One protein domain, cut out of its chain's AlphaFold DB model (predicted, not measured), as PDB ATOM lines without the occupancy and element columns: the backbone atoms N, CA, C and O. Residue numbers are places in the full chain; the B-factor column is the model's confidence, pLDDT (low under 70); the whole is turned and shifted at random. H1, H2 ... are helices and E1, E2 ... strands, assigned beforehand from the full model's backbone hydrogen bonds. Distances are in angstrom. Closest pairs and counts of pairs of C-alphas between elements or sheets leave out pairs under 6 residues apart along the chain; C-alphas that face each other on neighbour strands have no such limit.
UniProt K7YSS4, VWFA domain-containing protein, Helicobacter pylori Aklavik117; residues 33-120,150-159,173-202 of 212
ATOM      1  N   ASN A  33     244.186 272.643 467.897       89.25
ATOM      2  CA  ASN A  33     245.265 272.878 468.868       89.25
ATOM      3  C   ASN A  33     246.625 272.274 468.467       89.25
ATOM      4  O   ASN A  33     247.562 272.327 469.260       89.25
ATOM      5  N   GLY A  34     246.734 271.674 467.282       91.75
ATOM      6  CA  GLY A  34     247.987 271.143 466.741       91.75
ATOM      7  C   GLY A  34     248.136 271.483 465.264       91.75
ATOM      8  O   GLY A  34     247.388 272.296 464.723       91.75
ATOM      9  N   THR A  35     249.096 270.851 464.604       96.44
ATOM     10  CA  THR A  35     249.277 270.902 463.148       96.44
ATOM     11  C   THR A  35     248.678 269.670 462.471       96.44
ATOM     12  O   THR A  35     248.504 268.619 463.097       96.44
ATOM     13  N   ARG A  36     248.373 269.763 461.171       97.31
ATOM     14  CA  ARG A  36     247.833 268.632 460.390       97.31
ATOM     15  C   ARG A  36     248.746 267.404 460.481       97.31
ATOM     16  O   ARG A  36     248.250 266.297 460.687       97.31
ATOM     17  N   ILE A  37     250.067 267.595 460.403       97.81
ATOM     18  CA  ILE A  37     251.057 266.511 460.485       97.81
ATOM     19  C   ILE A  37     251.144 265.880 461.882       97.81
ATOM     20  O   ILE A  37     251.273 264.662 461.994       97.81
ATOM     21  N   GLU A  38     251.021 266.662 462.961       98.06
ATOM     22  CA  GLU A  38     251.005 266.134 464.334       98.06
ATOM     23  C   GLU A  38     249.769 265.267 464.587       98.06
ATOM     24  O   GLU A  38     249.875 264.166 465.131       98.06
ATOM     25  N   VAL A  39     248.598 265.730 464.144       98.06
ATOM     26  CA  VAL A  39     247.350 264.970 464.278       98.06
ATOM     27  C   VAL A  39     247.386 263.722 463.396       98.06
ATOM     28  O   VAL A  39     246.970 262.650 463.837       98.06
ATOM     29  N   LEU A  40     247.937 263.819 462.183       98.31
ATOM     30  CA  LEU A  40     248.132 262.672 461.300       98.31
ATOM     31  C   LEU A  40     249.047 261.613 461.939       98.31
ATOM     32  O   LEU A  40     248.689 260.435 461.962       98.31
ATOM     33  N   ASN A  41     250.177 262.024 462.525       98.56
ATOM     34  CA  ASN A  41     251.077 261.134 463.264       98.56
ATOM     35  C   ASN A  41     250.350 260.387 464.392       98.56
ATOM     36  O   ASN A  41     250.474 259.165 464.502       98.56
ATOM     37  N   LEU A  42     249.547 261.103 465.189       98.00
ATOM     38  CA  LEU A  42     248.728 260.507 466.246       98.00
ATOM     39  C   LEU A  42     247.743 259.469 465.686       98.00
ATOM     40  O   LEU A  42     247.606 258.377 466.239       98.00
ATOM     41  N   CYS A  43     247.068 259.793 464.583       98.31
ATOM     42  CA  CYS A  43     246.089 258.915 463.949       98.31
ATOM     43  C   CYS A  43     246.722 257.621 463.416       98.31
ATOM     44  O   CYS A  43     246.176 256.538 463.622       98.31
ATOM     45  N   ILE A  44     247.890 257.716 462.775       98.25
ATOM     46  CA  ILE A  44     248.620 256.555 462.245       98.25
ATOM     47  C   ILE A  44     249.097 255.658 463.378       98.25
ATOM     48  O   ILE A  44     248.924 254.440 463.312       98.25
ATOM     49  N   GLN A  45     249.664 256.246 464.434       98.06
ATOM     50  CA  GLN A  45     250.116 255.480 465.587       98.06
ATOM     51  C   GLN A  45     248.949 254.715 466.227       98.06
ATOM     52  O   GLN A  45     249.055 253.504 466.428       98.06
ATOM     53  N   LYS A  46     247.806 255.383 466.447       97.19
ATOM     54  CA  LYS A  46     246.584 254.737 466.944       97.19
ATOM     55  C   LYS A  46     246.089 253.630 466.015       97.19
ATOM     56  O   LYS A  46     245.796 252.538 466.489       97.19
ATOM     57  N   MET A  47     246.034 253.874 464.701       97.25
ATOM     58  CA  MET A  47     245.637 252.858 463.718       97.25
ATOM     59  C   MET A  47     246.519 251.609 463.829       97.25
ATOM     60  O   MET A  47     246.001 250.495 463.888       97.25
ATOM     61  N   ILE A  48     247.843 251.777 463.890       96.44
ATOM     62  CA  ILE A  48     248.786 250.661 464.028       96.44
ATOM     63  C   ILE A  48     248.544 249.914 465.344       96.44
ATOM     64  O   ILE A  48     248.453 248.688 465.338       96.44
ATOM     65  N   GLU A  49     248.413 250.623 466.466       94.81
ATOM     66  CA  GLU A  49     248.145 250.023 467.779       94.81
ATOM     67  C   GLU A  49     246.830 249.232 467.799       94.81
ATOM     68  O   GLU A  49     246.803 248.088 468.262       94.81
ATOM     69  N   THR A  50     245.753 249.783 467.239       93.00
ATOM     70  CA  THR A  50     244.462 249.096 467.141       93.00
ATOM     71  C   THR A  50     244.547 247.870 466.234       93.00
ATOM     72  O   THR A  50     244.110 246.794 466.636       93.00
ATOM     73  N   LEU A  51     245.169 247.966 465.051       92.44
ATOM     74  CA  LEU A  51     245.336 246.809 464.159       92.44
ATOM     75  C   LEU A  51     246.208 245.711 464.788       92.44
ATOM     76  O   LEU A  51     245.948 244.527 464.568       92.44
ATOM     77  N   LYS A  52     247.208 246.074 465.605       91.12
ATOM     78  CA  LYS A  52     248.000 245.116 466.397       91.12
ATOM     79  C   LYS A  52     247.133 244.360 467.405       91.12
ATOM     80  O   LYS A  52     247.281 243.145 467.534       91.12
ATOM     81  N   GLN A  53     246.248 245.065 468.111       87.62
ATOM     82  CA  GLN A  53     245.364 244.487 469.131       87.62
ATOM     83  C   GLN A  53     244.243 243.635 468.524       87.62
ATOM     84  O   GLN A  53     243.911 242.576 469.053       87.62
ATOM     85  N   GLU A  54     243.678 244.069 467.398       80.12
ATOM     86  CA  GLU A  54     242.566 243.392 466.725       80.12
ATOM     87  C   GLU A  54     243.010 242.244 465.804       80.12
ATOM     88  O   GLU A  54     242.163 241.590 465.193       80.12
ATOM     89  N   ALA A  55     244.316 241.960 465.723       67.31
ATOM     90  CA  ALA A  55     244.882 240.892 464.907       67.31
ATOM     91  C   ALA A  55     244.383 239.501 465.347       67.31
ATOM     92  O   ALA A  55     245.024 238.784 466.120       67.31
ATOM     93  N   LYS A  56     243.231 239.090 464.812       65.81
ATOM     94  CA  LYS A  56     242.726 237.715 464.883       65.81
ATOM     95  C   LYS A  56     243.558 236.827 463.957       65.81
ATOM     96  O   LYS A  56     243.998 237.282 462.904       65.81
ATOM     97  N   LYS A  57     243.720 235.546 464.315       59.84
ATOM     98  CA  LYS A  57     244.521 234.569 463.546       59.84
ATOM     99  C   LYS A  57     244.148 234.487 462.053       59.84
ATOM    100  O   LYS A  57     245.004 234.184 461.245       59.84
ATOM    101  N   GLU A  58     242.908 234.806 461.678       61.75
ATOM    102  CA  GLU A  58     242.401 234.638 460.303       61.75
ATOM    103  C   GLU A  58     242.309 235.940 459.473       61.75
ATOM    104  O   GLU A  58     242.010 235.891 458.277       61.75
ATOM    105  N   LEU A  59     242.530 237.109 460.092       71.19
ATOM    106  CA  LEU A  59     242.356 238.442 459.484       71.19
ATOM    107  C   LEU A  59     243.429 239.423 459.988       71.19
ATOM    108  O   LEU A  59     243.133 240.543 460.404       71.19
ATOM    109  N   PHE A  60     244.693 239.002 460.004       83.75
ATOM    110  CA  PHE A  60     245.786 239.915 460.339       83.75
ATOM    111  C   PHE A  60     246.088 240.860 459.168       83.75
ATOM    112  O   PHE A  60     245.829 240.549 458.000       83.75
ATOM    113  N   SER A  61     246.613 242.042 459.488       91.56
ATOM    114  CA  SER A  61     246.902 243.090 458.507       91.56
ATOM    115  C   SER A  61     248.400 243.222 458.266       91.56
ATOM    116  O   SER A  61     249.204 243.112 459.192       91.56
ATOM    117  N   LYS A  62     248.773 243.502 457.022       94.12
ATOM    118  CA  LYS A  62     250.114 243.965 456.657       94.12
ATOM    119  C   LYS A  62     250.008 245.374 456.103       94.12
ATOM    120  O   LYS A  62     249.036 245.677 455.412       94.12
ATOM    121  N   MET A  63     250.981 246.226 456.398       96.12
ATOM    122  CA  MET A  63     250.929 247.635 456.036       96.12
ATOM    123  C   MET A  63     252.242 248.122 455.433       96.12
ATOM    124  O   MET A  63     253.316 247.743 455.886       96.12
ATOM    125  N   ALA A  64     252.130 249.002 454.440       97.69
ATOM    126  CA  ALA A  64     253.208 249.875 453.994       97.69
ATOM    127  C   ALA A  64     252.770 251.334 454.110       97.69
ATOM    128  O   ALA A  64     251.594 251.660 453.914       97.69
ATOM    129  N   ILE A  65     253.732 252.206 454.404       98.62
ATOM    130  CA  ILE A  65     253.514 253.648 454.489       98.62
ATOM    131  C   ILE A  65     254.400 254.326 453.456       98.62
ATOM    132  O   ILE A  65     255.628 254.244 453.525       98.62
ATOM    133  N   ILE A  66     253.753 254.998 452.514       98.56
ATOM    134  CA  ILE A  66     254.364 255.843 451.500       98.56
ATOM    135  C   ILE A  66     254.109 257.283 451.909       98.56
ATOM    136  O   ILE A  66     252.972 257.654 452.193       98.56
ATOM    137  N   THR A  67     255.157 258.092 451.923       98.38
ATOM    138  CA  THR A  67     255.056 259.529 452.187       98.38
ATOM    139  C   THR A  67     255.451 260.299 450.944       98.38
ATOM    140  O   THR A  67     256.346 259.860 450.220       98.38
ATOM    141  N   PHE A  68     254.819 261.440 450.695       97.31
ATOM    142  CA  PHE A  68     255.180 262.319 449.584       97.31
ATOM    143  C   PHE A  68     255.299 263.771 450.055       97.31
ATOM    144  O   PHE A  68     254.449 264.250 450.799       97.31
ATOM    145  N   GLY A  69     256.392 264.439 449.685       95.88
ATOM    146  CA  GLY A  69     256.792 265.736 450.243       95.88
ATOM    147  C   GLY A  69     258.029 266.311 449.542       95.88
ATOM    148  O   GLY A  69     258.252 266.074 448.354       95.88
ATOM    149  N   GLU A  70     258.889 266.997 450.300       93.75
ATOM    150  CA  GLU A  70     260.181 267.553 449.851       93.75
ATOM    151  C   GLU A  70     261.042 266.573 449.048       93.75
ATOM    152  O   GLU A  70     261.594 266.932 448.011       93.75
ATOM    153  N   ASN A  71     261.115 265.317 449.490       91.81
ATOM    154  CA  ASN A  71     261.989 264.303 448.901       91.81
ATOM    155  C   ASN A  71     261.307 263.459 447.810       91.81
ATOM    156  O   ASN A  71     261.717 262.324 447.566       91.81
ATOM    157  N   GLY A  72     260.255 263.972 447.164       94.62
ATOM    158  CA  GLY A  72     259.453 263.161 446.248       94.62
ATOM    159  C   GLY A  72     258.542 262.201 447.012       94.62
ATOM    160  O   GLY A  72     258.129 262.498 448.135       94.62
ATOM    161  N   ALA A  73     258.234 261.048 446.413       96.88
ATOM    162  CA  ALA A  73     257.555 259.951 447.102       96.88
ATOM    163  C   ALA A  73     258.552 258.886 447.573       96.88
ATOM    164  O   ALA A  73     259.361 258.392 446.787       96.88
ATOM    165  N   VAL A  74     258.465 258.496 448.844       97.56
ATOM    166  CA  VAL A  74     259.383 257.536 449.469       97.56
ATOM    167  C   VAL A  74     258.632 256.482 450.275       97.56
ATOM    168  O   VAL A  74     257.561 256.730 450.830       97.56
ATOM    169  N   LEU A  75     259.216 255.287 450.363       97.38
ATOM    170  CA  LEU A  75     258.721 254.217 451.222       97.38
ATOM    171  C   LEU A  75     259.215 254.456 452.653       97.38
ATOM    172  O   LEU A  75     260.318 254.052 453.015       97.38
ATOM    173  N   HIS A  76     258.403 255.140 453.455       98.06
ATOM    174  CA  HIS A  76     258.712 255.443 454.850       98.06
ATOM    175  C   HIS A  76     258.730 254.178 455.719       98.06
ATOM    176  O   HIS A  76     259.659 253.955 456.496       98.06
ATOM    177  N   THR A  77     257.706 253.335 455.565       97.50
ATOM    178  CA  THR A  77     257.596 252.049 456.262       97.50
ATOM    179  C   THR A  77     257.472 250.938 455.224       97.50
ATOM    180  O   THR A  77     256.469 250.921 454.500       97.50
ATOM    181  N   PRO A  78     258.450 250.012 455.142       95.62
ATOM    182  CA  PRO A  78     258.363 248.840 454.276       95.62
ATOM    183  C   PRO A  78     257.127 247.986 454.563       95.62
ATOM    184  O   PRO A  78     256.599 248.001 455.672       95.62
ATOM    185  N   PHE A  79     256.681 247.230 453.560       95.00
ATOM    186  CA  PHE A  79     255.517 246.361 453.693       95.00
ATOM    187  C   PHE A  79     255.787 245.204 454.667       95.00
ATOM    188  O   PHE A  79     256.559 244.301 454.353       95.00
ATOM    189  N   ASP A  80     255.140 245.211 455.832       93.94
ATOM    190  CA  ASP A  80     255.338 244.192 456.874       93.94
ATOM    191  C   ASP A  80     254.049 243.945 457.682       93.94
ATOM    192  O   ASP A  80     253.066 244.679 457.560       93.94
ATOM    193  N   ASP A  81     254.027 242.891 458.503       92.81
ATOM    194  CA  ASP A  81     253.005 242.686 459.533       92.81
ATOM    195  C   ASP A  81     252.935 243.922 460.431       92.81
ATOM    196  O   ASP A  81     253.952 244.394 460.949       92.81
ATOM    197  N   VAL A  82     251.720 244.433 460.651       93.75
ATOM    198  CA  VAL A  82     251.494 245.588 461.527       93.75
ATOM    199  C   VAL A  82     252.134 245.406 462.900       93.75
ATOM    200  O   VAL A  82     252.582 246.392 463.473       93.75
ATOM    201  N   LYS A  83     252.262 244.172 463.409       92.19
ATOM    202  CA  LYS A  83     252.949 243.834 464.670       92.19
ATOM    203  C   LYS A  83     254.421 244.230 464.691       92.19
ATOM    204  O   LYS A  83     254.899 244.657 465.741       92.19
ATOM    205  N   ASN A  84     255.096 244.151 463.551       94.12
ATOM    206  CA  ASN A  84     256.518 244.455 463.408       94.12
ATOM    207  C   ASN A  84     256.776 245.941 463.132       94.12
ATOM    208  O   ASN A  84     257.900 246.418 463.289       94.12
ATOM    209  N   ILE A  85     255.743 246.695 462.744       95.19
ATOM    210  CA  ILE A  85     255.892 248.107 462.409       95.19
ATOM    211  C   ILE A  85     256.212 248.920 463.665       95.19
ATOM    212  O   ILE A  85     255.417 249.004 464.611       95.19
ATOM    213  N   ASN A  86     257.376 249.570 463.627       93.62
ATOM    214  CA  ASN A  86     257.773 250.633 464.538       93.62
ATOM    215  C   ASN A  86     257.708 251.973 463.794       93.62
ATOM    216  O   ASN A  86     258.636 252.338 463.069       93.62
ATOM    217  N   PHE A  87     256.577 252.663 463.920       97.19
ATOM    218  CA  PHE A  87     256.321 253.904 463.200       97.19
ATOM    219  C   PHE A  87     257.228 255.031 463.698       97.19
ATOM    220  O   PHE A  87     257.320 255.292 464.897       97.19
ATOM    221  N   LYS A  88     257.886 255.710 462.757       97.75
ATOM    222  CA  LYS A  88     258.623 256.947 463.013       97.75
ATOM    223  C   LYS A  88     257.722 258.134 462.656       97.75
ATOM    224  O   LYS A  88     257.143 258.111 461.574       97.75
ATOM    225  N   PRO A  89     257.589 259.144 463.532       97.62
ATOM    226  CA  PRO A  89     256.787 260.320 463.229       97.62
ATOM    227  C   PRO A  89     257.268 261.043 461.968       97.62
ATOM    228  O   PRO A  89     258.466 261.206 461.738       97.62
ATOM    229  N   LEU A  90     256.302 261.492 461.178       98.00
ATOM    230  CA  LEU A  90     256.489 262.258 459.956       98.00
ATOM    231  C   LEU A  90     256.775 263.728 460.266       98.00
ATOM    232  O   LEU A  90     256.390 264.243 461.316       98.00
ATOM    233  N   SER A  91     257.406 264.411 459.318       97.19
ATOM    234  CA  SER A  91     257.640 265.858 459.339       97.19
ATOM    235  C   SER A  91     257.155 266.465 458.028       97.19
ATOM    236  O   SER A  91     257.273 265.828 456.984       97.19
ATOM    237  N   ALA A  92     256.602 267.674 458.095       96.62
ATOM    238  CA  ALA A  92     256.043 268.382 456.949       96.62
ATOM    239  C   ALA A  92     257.094 269.301 456.307       96.62
ATOM    240  O   ALA A  92     257.667 270.149 456.990       96.62
ATOM    241  N   SER A  93     257.359 269.125 455.012       93.75
ATOM    242  CA  SER A  93     258.272 269.947 454.218       93.75
ATOM    243  C   SER A  93     258.039 269.754 452.714       93.75
ATOM    244  O   SER A  93     257.674 268.672 452.254       93.75
ATOM    245  N   GLY A  94     258.328 270.787 451.921       92.69
ATOM    246  CA  GLY A  94     258.344 270.726 450.456       92.69
ATOM    247  C   GLY A  94     256.969 270.698 449.785       92.69
ATOM    248  O   GLY A  94     255.987 271.174 450.347       92.69
ATOM    249  N   GLY A  95     256.921 270.210 448.544       92.44
ATOM    250  CA  GLY A  95     255.699 270.184 447.726       92.44
ATOM    251  C   GLY A  95     254.925 268.869 447.811       92.44
ATOM    252  O   GLY A  95     255.254 267.995 448.604       92.44
ATOM    253  N   THR A  96     253.952 268.699 446.918       92.75
ATOM    254  CA  THR A  96     252.981 267.590 446.899       92.75
ATOM    255  C   THR A  96     253.115 266.736 445.616       92.75
ATOM    256  O   THR A  96     252.329 266.880 444.671       92.75
ATOM    257  N   PRO A  97     254.136 265.859 445.506       94.62
ATOM    258  CA  PRO A  97     254.432 265.085 444.292       94.62
ATOM    259  C   PRO A  97     253.552 263.822 444.163       94.62
ATOM    260  O   PRO A  97     254.013 262.686 444.310       94.62
ATOM    261  N   LEU A  98     252.257 264.015 443.892       94.81
ATOM    262  CA  LEU A  98     251.259 262.934 443.809       94.81
ATOM    263  C   LEU A  98     251.500 261.951 442.657       94.81
ATOM    264  O   LEU A  98     251.208 260.761 442.779       94.81
ATOM    265  N   ASP A  99     252.065 262.418 441.547       95.38
ATOM    266  CA  ASP A  99     252.428 261.569 440.414       95.38
ATOM    267  C   ASP A  99     253.426 260.471 440.826       95.38
ATOM    268  O   ASP A  99     253.270 259.310 440.437       95.38
ATOM    269  N   GLN A 100     254.412 260.820 441.657       96.56
ATOM    270  CA  GLN A 100     255.386 259.883 442.213       96.56
ATOM    271  C   GLN A 100     254.746 258.967 443.259       96.56
ATOM    272  O   GLN A 100     255.018 257.767 443.258       96.56
ATOM    273  N   ALA A 101     253.856 259.500 444.104       97.00
ATOM    274  CA  ALA A 101     253.166 258.720 445.132       97.00
ATOM    275  C   ALA A 101     252.340 257.579 444.520       97.00
ATOM    276  O   ALA A 101     252.441 256.430 444.955       97.00
ATOM    277  N   PHE A 102     251.575 257.870 443.464       97.88
ATOM    278  CA  PHE A 102     250.755 256.867 442.783       97.88
ATOM    279  C   PHE A 102     251.589 255.827 442.034       97.88
ATOM    280  O   PHE A 102     251.229 254.649 442.041       97.88
ATOM    281  N   ARG A 103     252.719 256.225 441.432       97.94
ATOM    282  CA  ARG A 103     253.662 255.279 440.808       97.94
ATOM    283  C   ARG A 103     254.265 254.338 441.840       97.94
ATOM    284  O   ARG A 103     254.157 253.132 441.672       97.94
ATOM    285  N   LEU A 104     254.803 254.875 442.935       97.81
ATOM    286  CA  LEU A 104     255.424 254.066 443.983       97.81
ATOM    287  C   LEU A 104     254.420 253.104 444.634       97.81
ATOM    288  O   LEU A 104     254.726 251.931 444.836       97.81
ATOM    289  N   ALA A 105     253.202 253.574 444.918       97.56
ATOM    290  CA  ALA A 105     252.144 252.721 445.448       97.56
ATOM    291  C   ALA A 105     251.759 251.612 444.466       97.56
ATOM    292  O   ALA A 105     251.581 250.465 444.875       97.56
ATOM    293  N   LYS A 106     251.654 251.935 443.171       97.50
ATOM    294  CA  LYS A 106     251.403 250.936 442.134       97.50
ATOM    295  C   LYS A 106     252.520 249.898 442.099       97.50
ATOM    296  O   LYS A 106     252.223 248.715 442.215       97.50
ATOM    297  N   ASP A 107     253.769 250.333 441.977       96.50
ATOM    298  CA  ASP A 107     254.930 249.452 441.837       96.50
ATOM    299  C   ASP A 107     255.032 248.480 443.022       96.50
ATOM    300  O   ASP A 107     255.196 247.278 442.820       96.50
ATOM    301  N   LEU A 108     254.804 248.968 444.247       95.12
ATOM    302  CA  LEU A 108     254.786 248.140 445.455       95.12
ATOM    303  C   LEU A 108     253.662 247.087 445.453       95.12
ATOM    304  O   LEU A 108     253.857 245.973 445.935       95.12
ATOM    305  N   ILE A 109     252.480 247.422 444.925       95.00
ATOM    306  CA  ILE A 109     251.341 246.492 444.831       95.00
ATOM    307  C   ILE A 109     251.512 245.505 443.661       95.00
ATOM    308  O   ILE A 109     250.985 244.389 443.704       95.00
ATOM    309  N   GLU A 110     252.216 245.880 442.596       94.12
ATOM    310  CA  GLU A 110     252.496 244.969 441.485       94.12
ATOM    311  C   GLU A 110     253.597 243.958 441.830       94.12
ATOM    312  O   GLU A 110     253.478 242.788 441.445       94.12
ATOM    313  N   ASP A 111     254.608 244.375 442.597       91.69
ATOM    314  CA  ASP A 111     255.754 243.553 442.984       91.69
ATOM    315  C   ASP A 111     255.317 242.268 443.710       91.69
ATOM    316  O   ASP A 111     254.730 242.285 444.790       91.69
ATOM    317  N   LYS A 112     255.580 241.114 443.095       84.44
ATOM    318  CA  LYS A 112     255.208 239.803 443.646       84.44
ATOM    319  C   LYS A 112     256.170 239.317 444.721       84.44
ATOM    320  O   LYS A 112     255.764 238.461 445.509       84.44
ATOM    321  N   ASP A 113     257.383 239.855 444.750       82.81
ATOM    322  CA  ASP A 113     258.408 239.474 445.712       82.81
ATOM    323  C   ASP A 113     258.138 240.171 447.050       82.81
ATOM    324  O   ASP A 113     258.117 239.524 448.098       82.81
ATOM    325  N   THR A 114     257.819 241.470 447.008       74.88
ATOM    326  CA  THR A 114     257.461 242.248 448.207       74.88
ATOM    327  C   THR A 114     256.000 242.046 448.624       74.88
ATOM    328  O   THR A 114     255.693 241.962 449.816       74.88
ATOM    329  N   PHE A 115     255.078 241.933 447.661       79.25
ATOM    330  CA  PHE A 115     253.652 241.762 447.919       79.25
ATOM    331  C   PHE A 115     253.165 240.386 447.421       79.25
ATOM    332  O   PHE A 115     252.805 240.235 446.248       79.25
ATOM    333  N   PRO A 116     253.102 239.357 448.289       77.00
ATOM    334  CA  PRO A 116     252.744 237.993 447.890       77.00
ATOM    335  C   PRO A 116     251.281 237.874 447.438       77.00
ATOM    336  O   PRO A 116     250.457 238.754 447.674       77.00
ATOM    337  N   THR A 117     250.926 236.778 446.760       76.56
ATOM    338  CA  THR A 117     249.669 236.673 445.990       76.56
ATOM    339  C   THR A 117     248.407 236.306 446.782       76.56
ATOM    340  O   THR A 117     247.309 236.408 446.235       76.56
ATOM    341  N   LYS A 118     248.512 235.875 448.047       82.00
ATOM    342  CA  LYS A 118     247.360 235.459 448.874       82.00
ATOM    343  C   LYS A 118     246.957 236.539 449.876       82.00
ATOM    344  O   LYS A 118     247.289 236.479 451.054       82.00
ATOM    345  N   PHE A 119     246.191 237.505 449.395       87.81
ATOM    346  CA  PHE A 119     245.675 238.615 450.190       87.81
ATOM    347  C   PHE A 119     244.167 238.782 449.988       87.81
ATOM    348  O   PHE A 119     243.617 238.421 448.942       87.81
ATOM    349  N   TYR A 120     243.490 239.321 451.002       89.31
ATOM    350  CA  TYR A 120     242.173 239.940 450.830       89.31
ATOM    351  C   TYR A 120     242.304 241.232 450.023       89.31
ATOM    352  O   TYR A 120     243.410 241.689 449.777       89.31
ATOM    353  N   SER A 150     246.938 246.748 441.529       95.44
ATOM    354  CA  SER A 150     246.479 247.991 442.178       95.44
ATOM    355  C   SER A 150     245.034 248.350 441.818       95.44
ATOM    356  O   SER A 150     244.299 248.873 442.652       95.44
ATOM    357  N   ALA A 151     244.567 247.962 440.625       96.25
ATOM    358  CA  ALA A 151     243.184 248.175 440.195       96.25
ATOM    359  C   ALA A 151     242.142 247.530 441.131       96.25
ATOM    360  O   ALA A 151     240.993 247.977 441.212       96.25
ATOM    361  N   LYS A 152     242.553 246.489 441.872       93.88
ATOM    362  CA  LYS A 152     241.713 245.763 442.831       93.88
ATOM    363  C   LYS A 152     241.627 246.447 444.194       93.88
ATOM    364  O   LYS A 152     240.856 245.964 445.018       93.88
ATOM    365  N   SER A 153     242.383 247.510 444.459       95.75
ATOM    366  CA  SER A 153     242.347 248.208 445.746       95.75
ATOM    367  C   SER A 153     240.988 248.858 446.007       95.75
ATOM    368  O   SER A 153     240.364 249.418 445.104       95.75
ATOM    369  N   VAL A 154     240.542 248.800 447.262       97.00
ATOM    370  CA  VAL A 154     239.611 249.783 447.824       97.00
ATOM    371  C   VAL A 154     240.383 251.086 447.975       97.00
ATOM    372  O   VAL A 154     241.421 251.090 448.634       97.00
ATOM    373  N   CYS A 155     239.906 252.166 447.368       97.75
ATOM    374  CA  CYS A 155     240.590 253.454 447.401       97.75
ATOM    375  C   CYS A 155     239.760 254.475 448.181       97.75
ATOM    376  O   CYS A 155     238.671 254.864 447.749       97.75
ATOM    377  N   TRP A 156     240.287 254.902 449.326       97.94
ATOM    378  CA  TRP A 156     239.696 255.949 450.156       97.94
ATOM    379  C   TRP A 156     240.604 257.167 450.202       97.94
ATOM    380  O   TRP A 156     241.821 257.032 450.274       97.94
ATOM    381  N   SER A 157     240.020 258.357 450.218       96.88
ATOM    382  CA  SER A 157     240.768 259.594 450.426       96.88
ATOM    383  C   SER A 157     240.235 260.341 451.643       96.88
ATOM    384  O   SER A 157     239.027 260.558 451.737       96.88
ATOM    385  N   ILE A 158     241.119 260.793 452.523       97.19
ATOM    386  CA  ILE A 158     240.825 261.792 453.549       97.19
ATOM    387  C   ILE A 158     241.421 263.116 453.077       97.19
ATOM    388  O   ILE A 158     242.636 263.236 452.923       97.19
ATOM    389  N   PHE A 159     240.558 264.096 452.837       96.25
ATOM    390  CA  PHE A 159     240.952 265.475 452.605       96.25
ATOM    391  C   PHE A 159     241.004 266.236 453.934       96.25
ATOM    392  O   PHE A 159     240.020 266.231 454.679       96.25
ATOM    393  N   PHE A 173     240.973 259.903 443.355       96.88
ATOM    394  CA  PHE A 173     241.596 258.788 444.072       96.88
ATOM    395  C   PHE A 173     240.580 257.994 444.891       96.88
ATOM    396  O   PHE A 173     240.576 256.762 444.878       96.88
ATOM    397  N   GLY A 174     239.717 258.692 445.631       95.62
ATOM    398  CA  GLY A 174     238.744 258.116 446.553       95.62
ATOM    399  C   GLY A 174     237.533 257.474 445.873       95.62
ATOM    400  O   GLY A 174     236.410 257.695 446.323       95.62
ATOM    401  N   LYS A 175     237.724 256.664 444.817       94.25
ATOM    402  CA  LYS A 175     236.629 256.034 444.048       94.25
ATOM    403  C   LYS A 175     235.674 255.181 444.896       94.25
ATOM    404  O   LYS A 175     234.525 254.989 444.507       94.25
ATOM    405  N   ASP A 176     236.133 254.679 446.048       95.12
ATOM    406  CA  ASP A 176     235.327 253.903 447.000       95.12
ATOM    407  C   ASP A 176     234.921 254.719 448.251       95.12
ATOM    408  O   ASP A 176     234.217 254.206 449.123       95.12
ATOM    409  N   GLY A 177     235.359 255.978 448.371       94.44
ATOM    410  CA  GLY A 177     235.011 256.864 449.482       94.44
ATOM    411  C   GLY A 177     235.914 258.093 449.608       94.44
ATOM    412  O   GLY A 177     237.135 257.975 449.710       94.44
ATOM    413  N   VAL A 178     235.291 259.272 449.685       94.44
ATOM    414  CA  VAL A 178     235.953 260.560 449.932       94.44
ATOM    415  C   VAL A 178     235.452 261.117 451.261       94.44
ATOM    416  O   VAL A 178     234.247 261.295 451.451       94.44
ATOM    417  N   PHE A 179     236.381 261.386 452.168       94.62
ATOM    418  CA  PHE A 179     236.137 261.837 453.532       94.62
ATOM    419  C   PHE A 179     236.848 263.163 453.783       94.62
ATOM    420  O   PHE A 179     237.802 263.500 453.086       94.62
ATOM    421  N   TYR A 180     236.373 263.906 454.778       93.75
ATOM    422  CA  TYR A 180     236.769 265.289 455.015       93.75
ATOM    423  C   TYR A 180     236.978 265.514 456.506       93.75
ATOM    424  O   TYR A 180     236.133 265.108 457.306       93.75
ATOM    425  N   ALA A 181     238.071 266.175 456.863       94.25
ATOM    426  CA  ALA A 181     238.336 266.614 458.222       94.25
ATOM    427  C   ALA A 181     238.884 268.041 458.217       94.25
ATOM    428  O   ALA A 181     239.974 268.292 457.714       94.25
ATOM    429  N   ASP A 182     238.128 268.965 458.795       93.06
ATOM    430  CA  ASP A 182     238.521 270.361 459.019       93.06
ATOM    431  C   ASP A 182     238.955 270.609 460.482       93.06
ATOM    432  O   ASP A 182     239.432 271.692 460.814       93.06
ATOM    433  N   ASP A 183     238.842 269.591 461.344       94.69
ATOM    434  CA  ASP A 183     239.221 269.622 462.752       94.69
ATOM    435  C   ASP A 183     239.849 268.289 463.218       94.69
ATOM    436  O   ASP A 183     239.862 267.273 462.511       94.69
ATOM    437  N   VAL A 184     240.413 268.317 464.430       95.81
ATOM    438  CA  VAL A 184     241.108 267.176 465.051       95.81
ATOM    439  C   VAL A 184     240.161 266.006 465.310       95.81
ATOM    440  O   VAL A 184     240.529 264.856 465.073       95.81
ATOM    441  N   GLU A 185     238.952 266.281 465.802       95.19
ATOM    442  CA  GLU A 185     237.991 265.253 466.208       95.19
ATOM    443  C   GLU A 185     237.508 264.449 465.000       95.19
ATOM    444  O   GLU A 185     237.492 263.215 465.042       95.19
ATOM    445  N   LYS A 186     237.213 265.130 463.888       95.19
ATOM    446  CA  LYS A 186     236.863 264.518 462.602       95.19
ATOM    447  C   LYS A 186     237.982 263.638 462.084       95.19
ATOM    448  O   LYS A 186     237.718 262.498 461.702       95.19
ATOM    449  N   LEU A 187     239.222 264.134 462.065       96.19
ATOM    450  CA  LEU A 187     240.346 263.368 461.522       96.19
ATOM    451  C   LEU A 187     240.578 262.086 462.332       96.19
ATOM    452  O   LEU A 187     240.666 261.001 461.754       96.19
ATOM    453  N   VAL A 188     240.589 262.194 463.662       96.25
ATOM    454  CA  VAL A 188     240.728 261.042 464.563       96.25
ATOM    455  C   VAL A 188     239.568 260.061 464.378       96.25
ATOM    456  O   VAL A 188     239.805 258.870 464.173       96.25
ATOM    457  N   GLY A 189     238.323 260.545 464.375       96.12
ATOM    458  CA  GLY A 189     237.136 259.703 464.207       96.12
ATOM    459  C   GLY A 189     237.101 258.969 462.863       96.12
ATOM    460  O   GLY A 189     236.743 257.790 462.806       96.12
ATOM    461  N   LEU A 190     237.529 259.617 461.773       96.06
ATOM    462  CA  LEU A 190     237.656 258.971 460.464       96.06
ATOM    463  C   LEU A 190     238.673 257.831 460.492       96.06
ATOM    464  O   LEU A 190     238.368 256.737 460.011       96.06
ATOM    465  N   PHE A 191     239.848 258.050 461.084       96.81
ATOM    466  CA  PHE A 191     240.853 256.998 461.230       96.81
ATOM    467  C   PHE A 191     240.348 255.834 462.084       96.81
ATOM    468  O   PHE A 191     240.568 254.679 461.717       96.81
ATOM    469  N   GLU A 192     239.625 256.099 463.172       94.94
ATOM    470  CA  GLU A 192     239.020 255.056 464.008       94.94
ATOM    471  C   GLU A 192     238.012 254.211 463.213       94.94
ATOM    472  O   GLU A 192     238.089 252.979 463.214       94.94
ATOM    473  N   ILE A 193     237.112 254.853 462.461       93.94
ATOM    474  CA  ILE A 193     236.118 254.164 461.625       93.94
ATOM    475  C   ILE A 193     236.795 253.339 460.524       93.94
ATOM    476  O   ILE A 193     236.422 252.180 460.302       93.94
ATOM    477  N   MET A 194     237.789 253.904 459.831       94.50
ATOM    478  CA  MET A 194     238.541 253.195 458.792       94.50
ATOM    479  C   MET A 194     239.282 251.992 459.368       94.50
ATOM    480  O   MET A 194     239.190 250.898 458.812       94.50
ATOM    481  N   THR A 195     239.939 252.161 460.515       94.19
ATOM    482  CA  THR A 195     240.675 251.095 461.204       94.19
ATOM    483  C   THR A 195     239.757 249.929 461.571       94.19
ATOM    484  O   THR A 195     240.041 248.788 461.210       94.19
ATOM    485  N   GLN A 196     238.603 250.209 462.186       91.12
ATOM    486  CA  GLN A 196     237.605 249.184 462.522       91.12
ATOM    487  C   GLN A 196     236.975 248.516 461.292       91.12
ATOM    488  O   GLN A 196     236.446 247.405 461.376       91.12
ATOM    489  N   THR A 197     236.930 249.223 460.164       91.38
ATOM    490  CA  THR A 197     236.396 248.694 458.907       91.38
ATOM    491  C   THR A 197     237.408 247.742 458.266       91.38
ATOM    492  O   THR A 197     237.036 246.634 457.864       91.38
ATOM    493  N   ILE A 198     238.687 248.134 458.255       91.81
ATOM    494  CA  ILE A 198     239.815 247.323 457.787       91.81
ATOM    495  C   ILE A 198     239.950 246.053 458.616       91.81
ATOM    496  O   ILE A 198     240.019 244.979 458.035       91.81
ATOM    497  N   SER A 199     239.922 246.130 459.949       88.94
ATOM    498  CA  SER A 199     240.114 244.951 460.811       88.94
ATOM    499  C   SER A 199     239.050 243.862 460.630       88.94
ATOM    500  O   SER A 199     239.270 242.693 460.948       88.94
ATOM    501  N   LYS A 200     237.892 244.228 460.070       87.31
ATOM    502  CA  LYS A 200     236.799 243.313 459.709       87.31
ATOM    503  C   LYS A 200     236.868 242.834 458.254       87.31
ATOM    504  O   LYS A 200     236.009 242.055 457.849       87.31
ATOM    505  N   GLY A 201     237.823 243.322 457.458       82.81
ATOM    506  CA  GLY A 201     237.910 243.080 456.014       82.81
ATOM    507  C   GLY A 201     236.718 243.638 455.226       82.81
ATOM    508  O   GLY A 201     236.392 243.130 454.153       82.81
ATOM    509  N   SER A 202     236.019 244.643 455.770       81.50
ATOM    510  CA  SER A 202     234.830 245.238 455.154       81.50
ATOM    511  C   SER A 202     235.223 246.333 454.170       81.50
ATOM    512  O   SER A 202     236.079 247.160 454.460       81.50
TER     513      SER A 202
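AT A GLANCE: This is residues 33 to 120, 150 to 159 and 173 to 202 of the 212 residues of the protein "VWFA domain-containing protein" of Helicobacter pylori Aklavik117 (UniProt K7YSS4). Two separate pairs of strands stand on either side of an open gap, with helices around them: the long antiparallel hairpin E1 E2 has H2 packed over it and H1 on the far side of E1 from H2, while the short parallel pair E3 E4 has H3 over one of its faces, closer to E4 than to E3. H1 and H3 lie side by side and bridge the two halves, and the three helices run lengthwise. The printed part has 128 residues, with three named helices and four named strands in the order H1 E1 E2 H2 E3 E4 H3, a mixed class of helices and strands. It is compact, with a radius of gyration of the C-alphas of 14.7 A, and spans 40 by 30 by 29 A.

IN THESE COORDINATES: Strand E1, residues 61 to 69, is 26.1 A long, and E2, residues 72 to 81, is 25.2 A long. E1 begins with C-alpha 61 at (246.902, 243.090, 458.507). Helix H2 holds residues 98 to 110 and is 18.2 A long. Helix H1 holds residues 36 to 53, from C-alpha 36 at (247.833, 268.632, 460.390), and is 25.8 A long. Strand E3, residues 154 to 159, measures 16.5 A, and E4, residues 177 to 181, measures 13.5 A. Helix H3, residues 184 to 198, is 21.2 A long and ends with C-alpha 198 at (239.815, 247.323, 457.787).

HOW THE PARTS SIT: E1 and E2 form an antiparallel hairpin, at 168 degrees between their directions, with N 65 and O 77 at 3.0 A and N 74 and O 67 at 2.9 A, both within hydrogen-bond range. The closest C-alphas of E2 and H2 are those of Ala 73 and Ala 101, 5.0 A apart. The closest C-alphas of E1 and H1 are those of Ser 61 and Leu 51, 6.9 A apart. H1 and H3 touch, with the C-alphas of Cys 43 and Val 188 closest at 5.8 A, and run the same way at a shallow tilt of 30 degrees. The closest C-alphas of H3 and E4 are those of Leu 187 and Ala 181, 5.0 A apart. H3 and E3 are near each other, with 5 pairs of C-alphas within 10 A. E3 and E4 are parallel, at 23 degrees, with N 159 and O 179 within hydrogen-bond range at 2.8 A. E1 and E3 are apart, and so are H2 and H3. In H1, H2 and H3 every O i to N i+4 pair is within hydrogen-bond range.

THE WHOLE: The two C-alphas farthest apart are those of Asn 33 and Thr 117, at 43.1 A. Residues 121 to 149 are cut out, with 12.6 A between C-alphas 120 and 150, and so are residues 160 to 172, with 10.9 A between C-alphas 159 and 173. The link from E2 to H2, residues 82 to 97, is long. The mean pLDDT of the printed part is 92.8, and residues 55 to 58 are under 70.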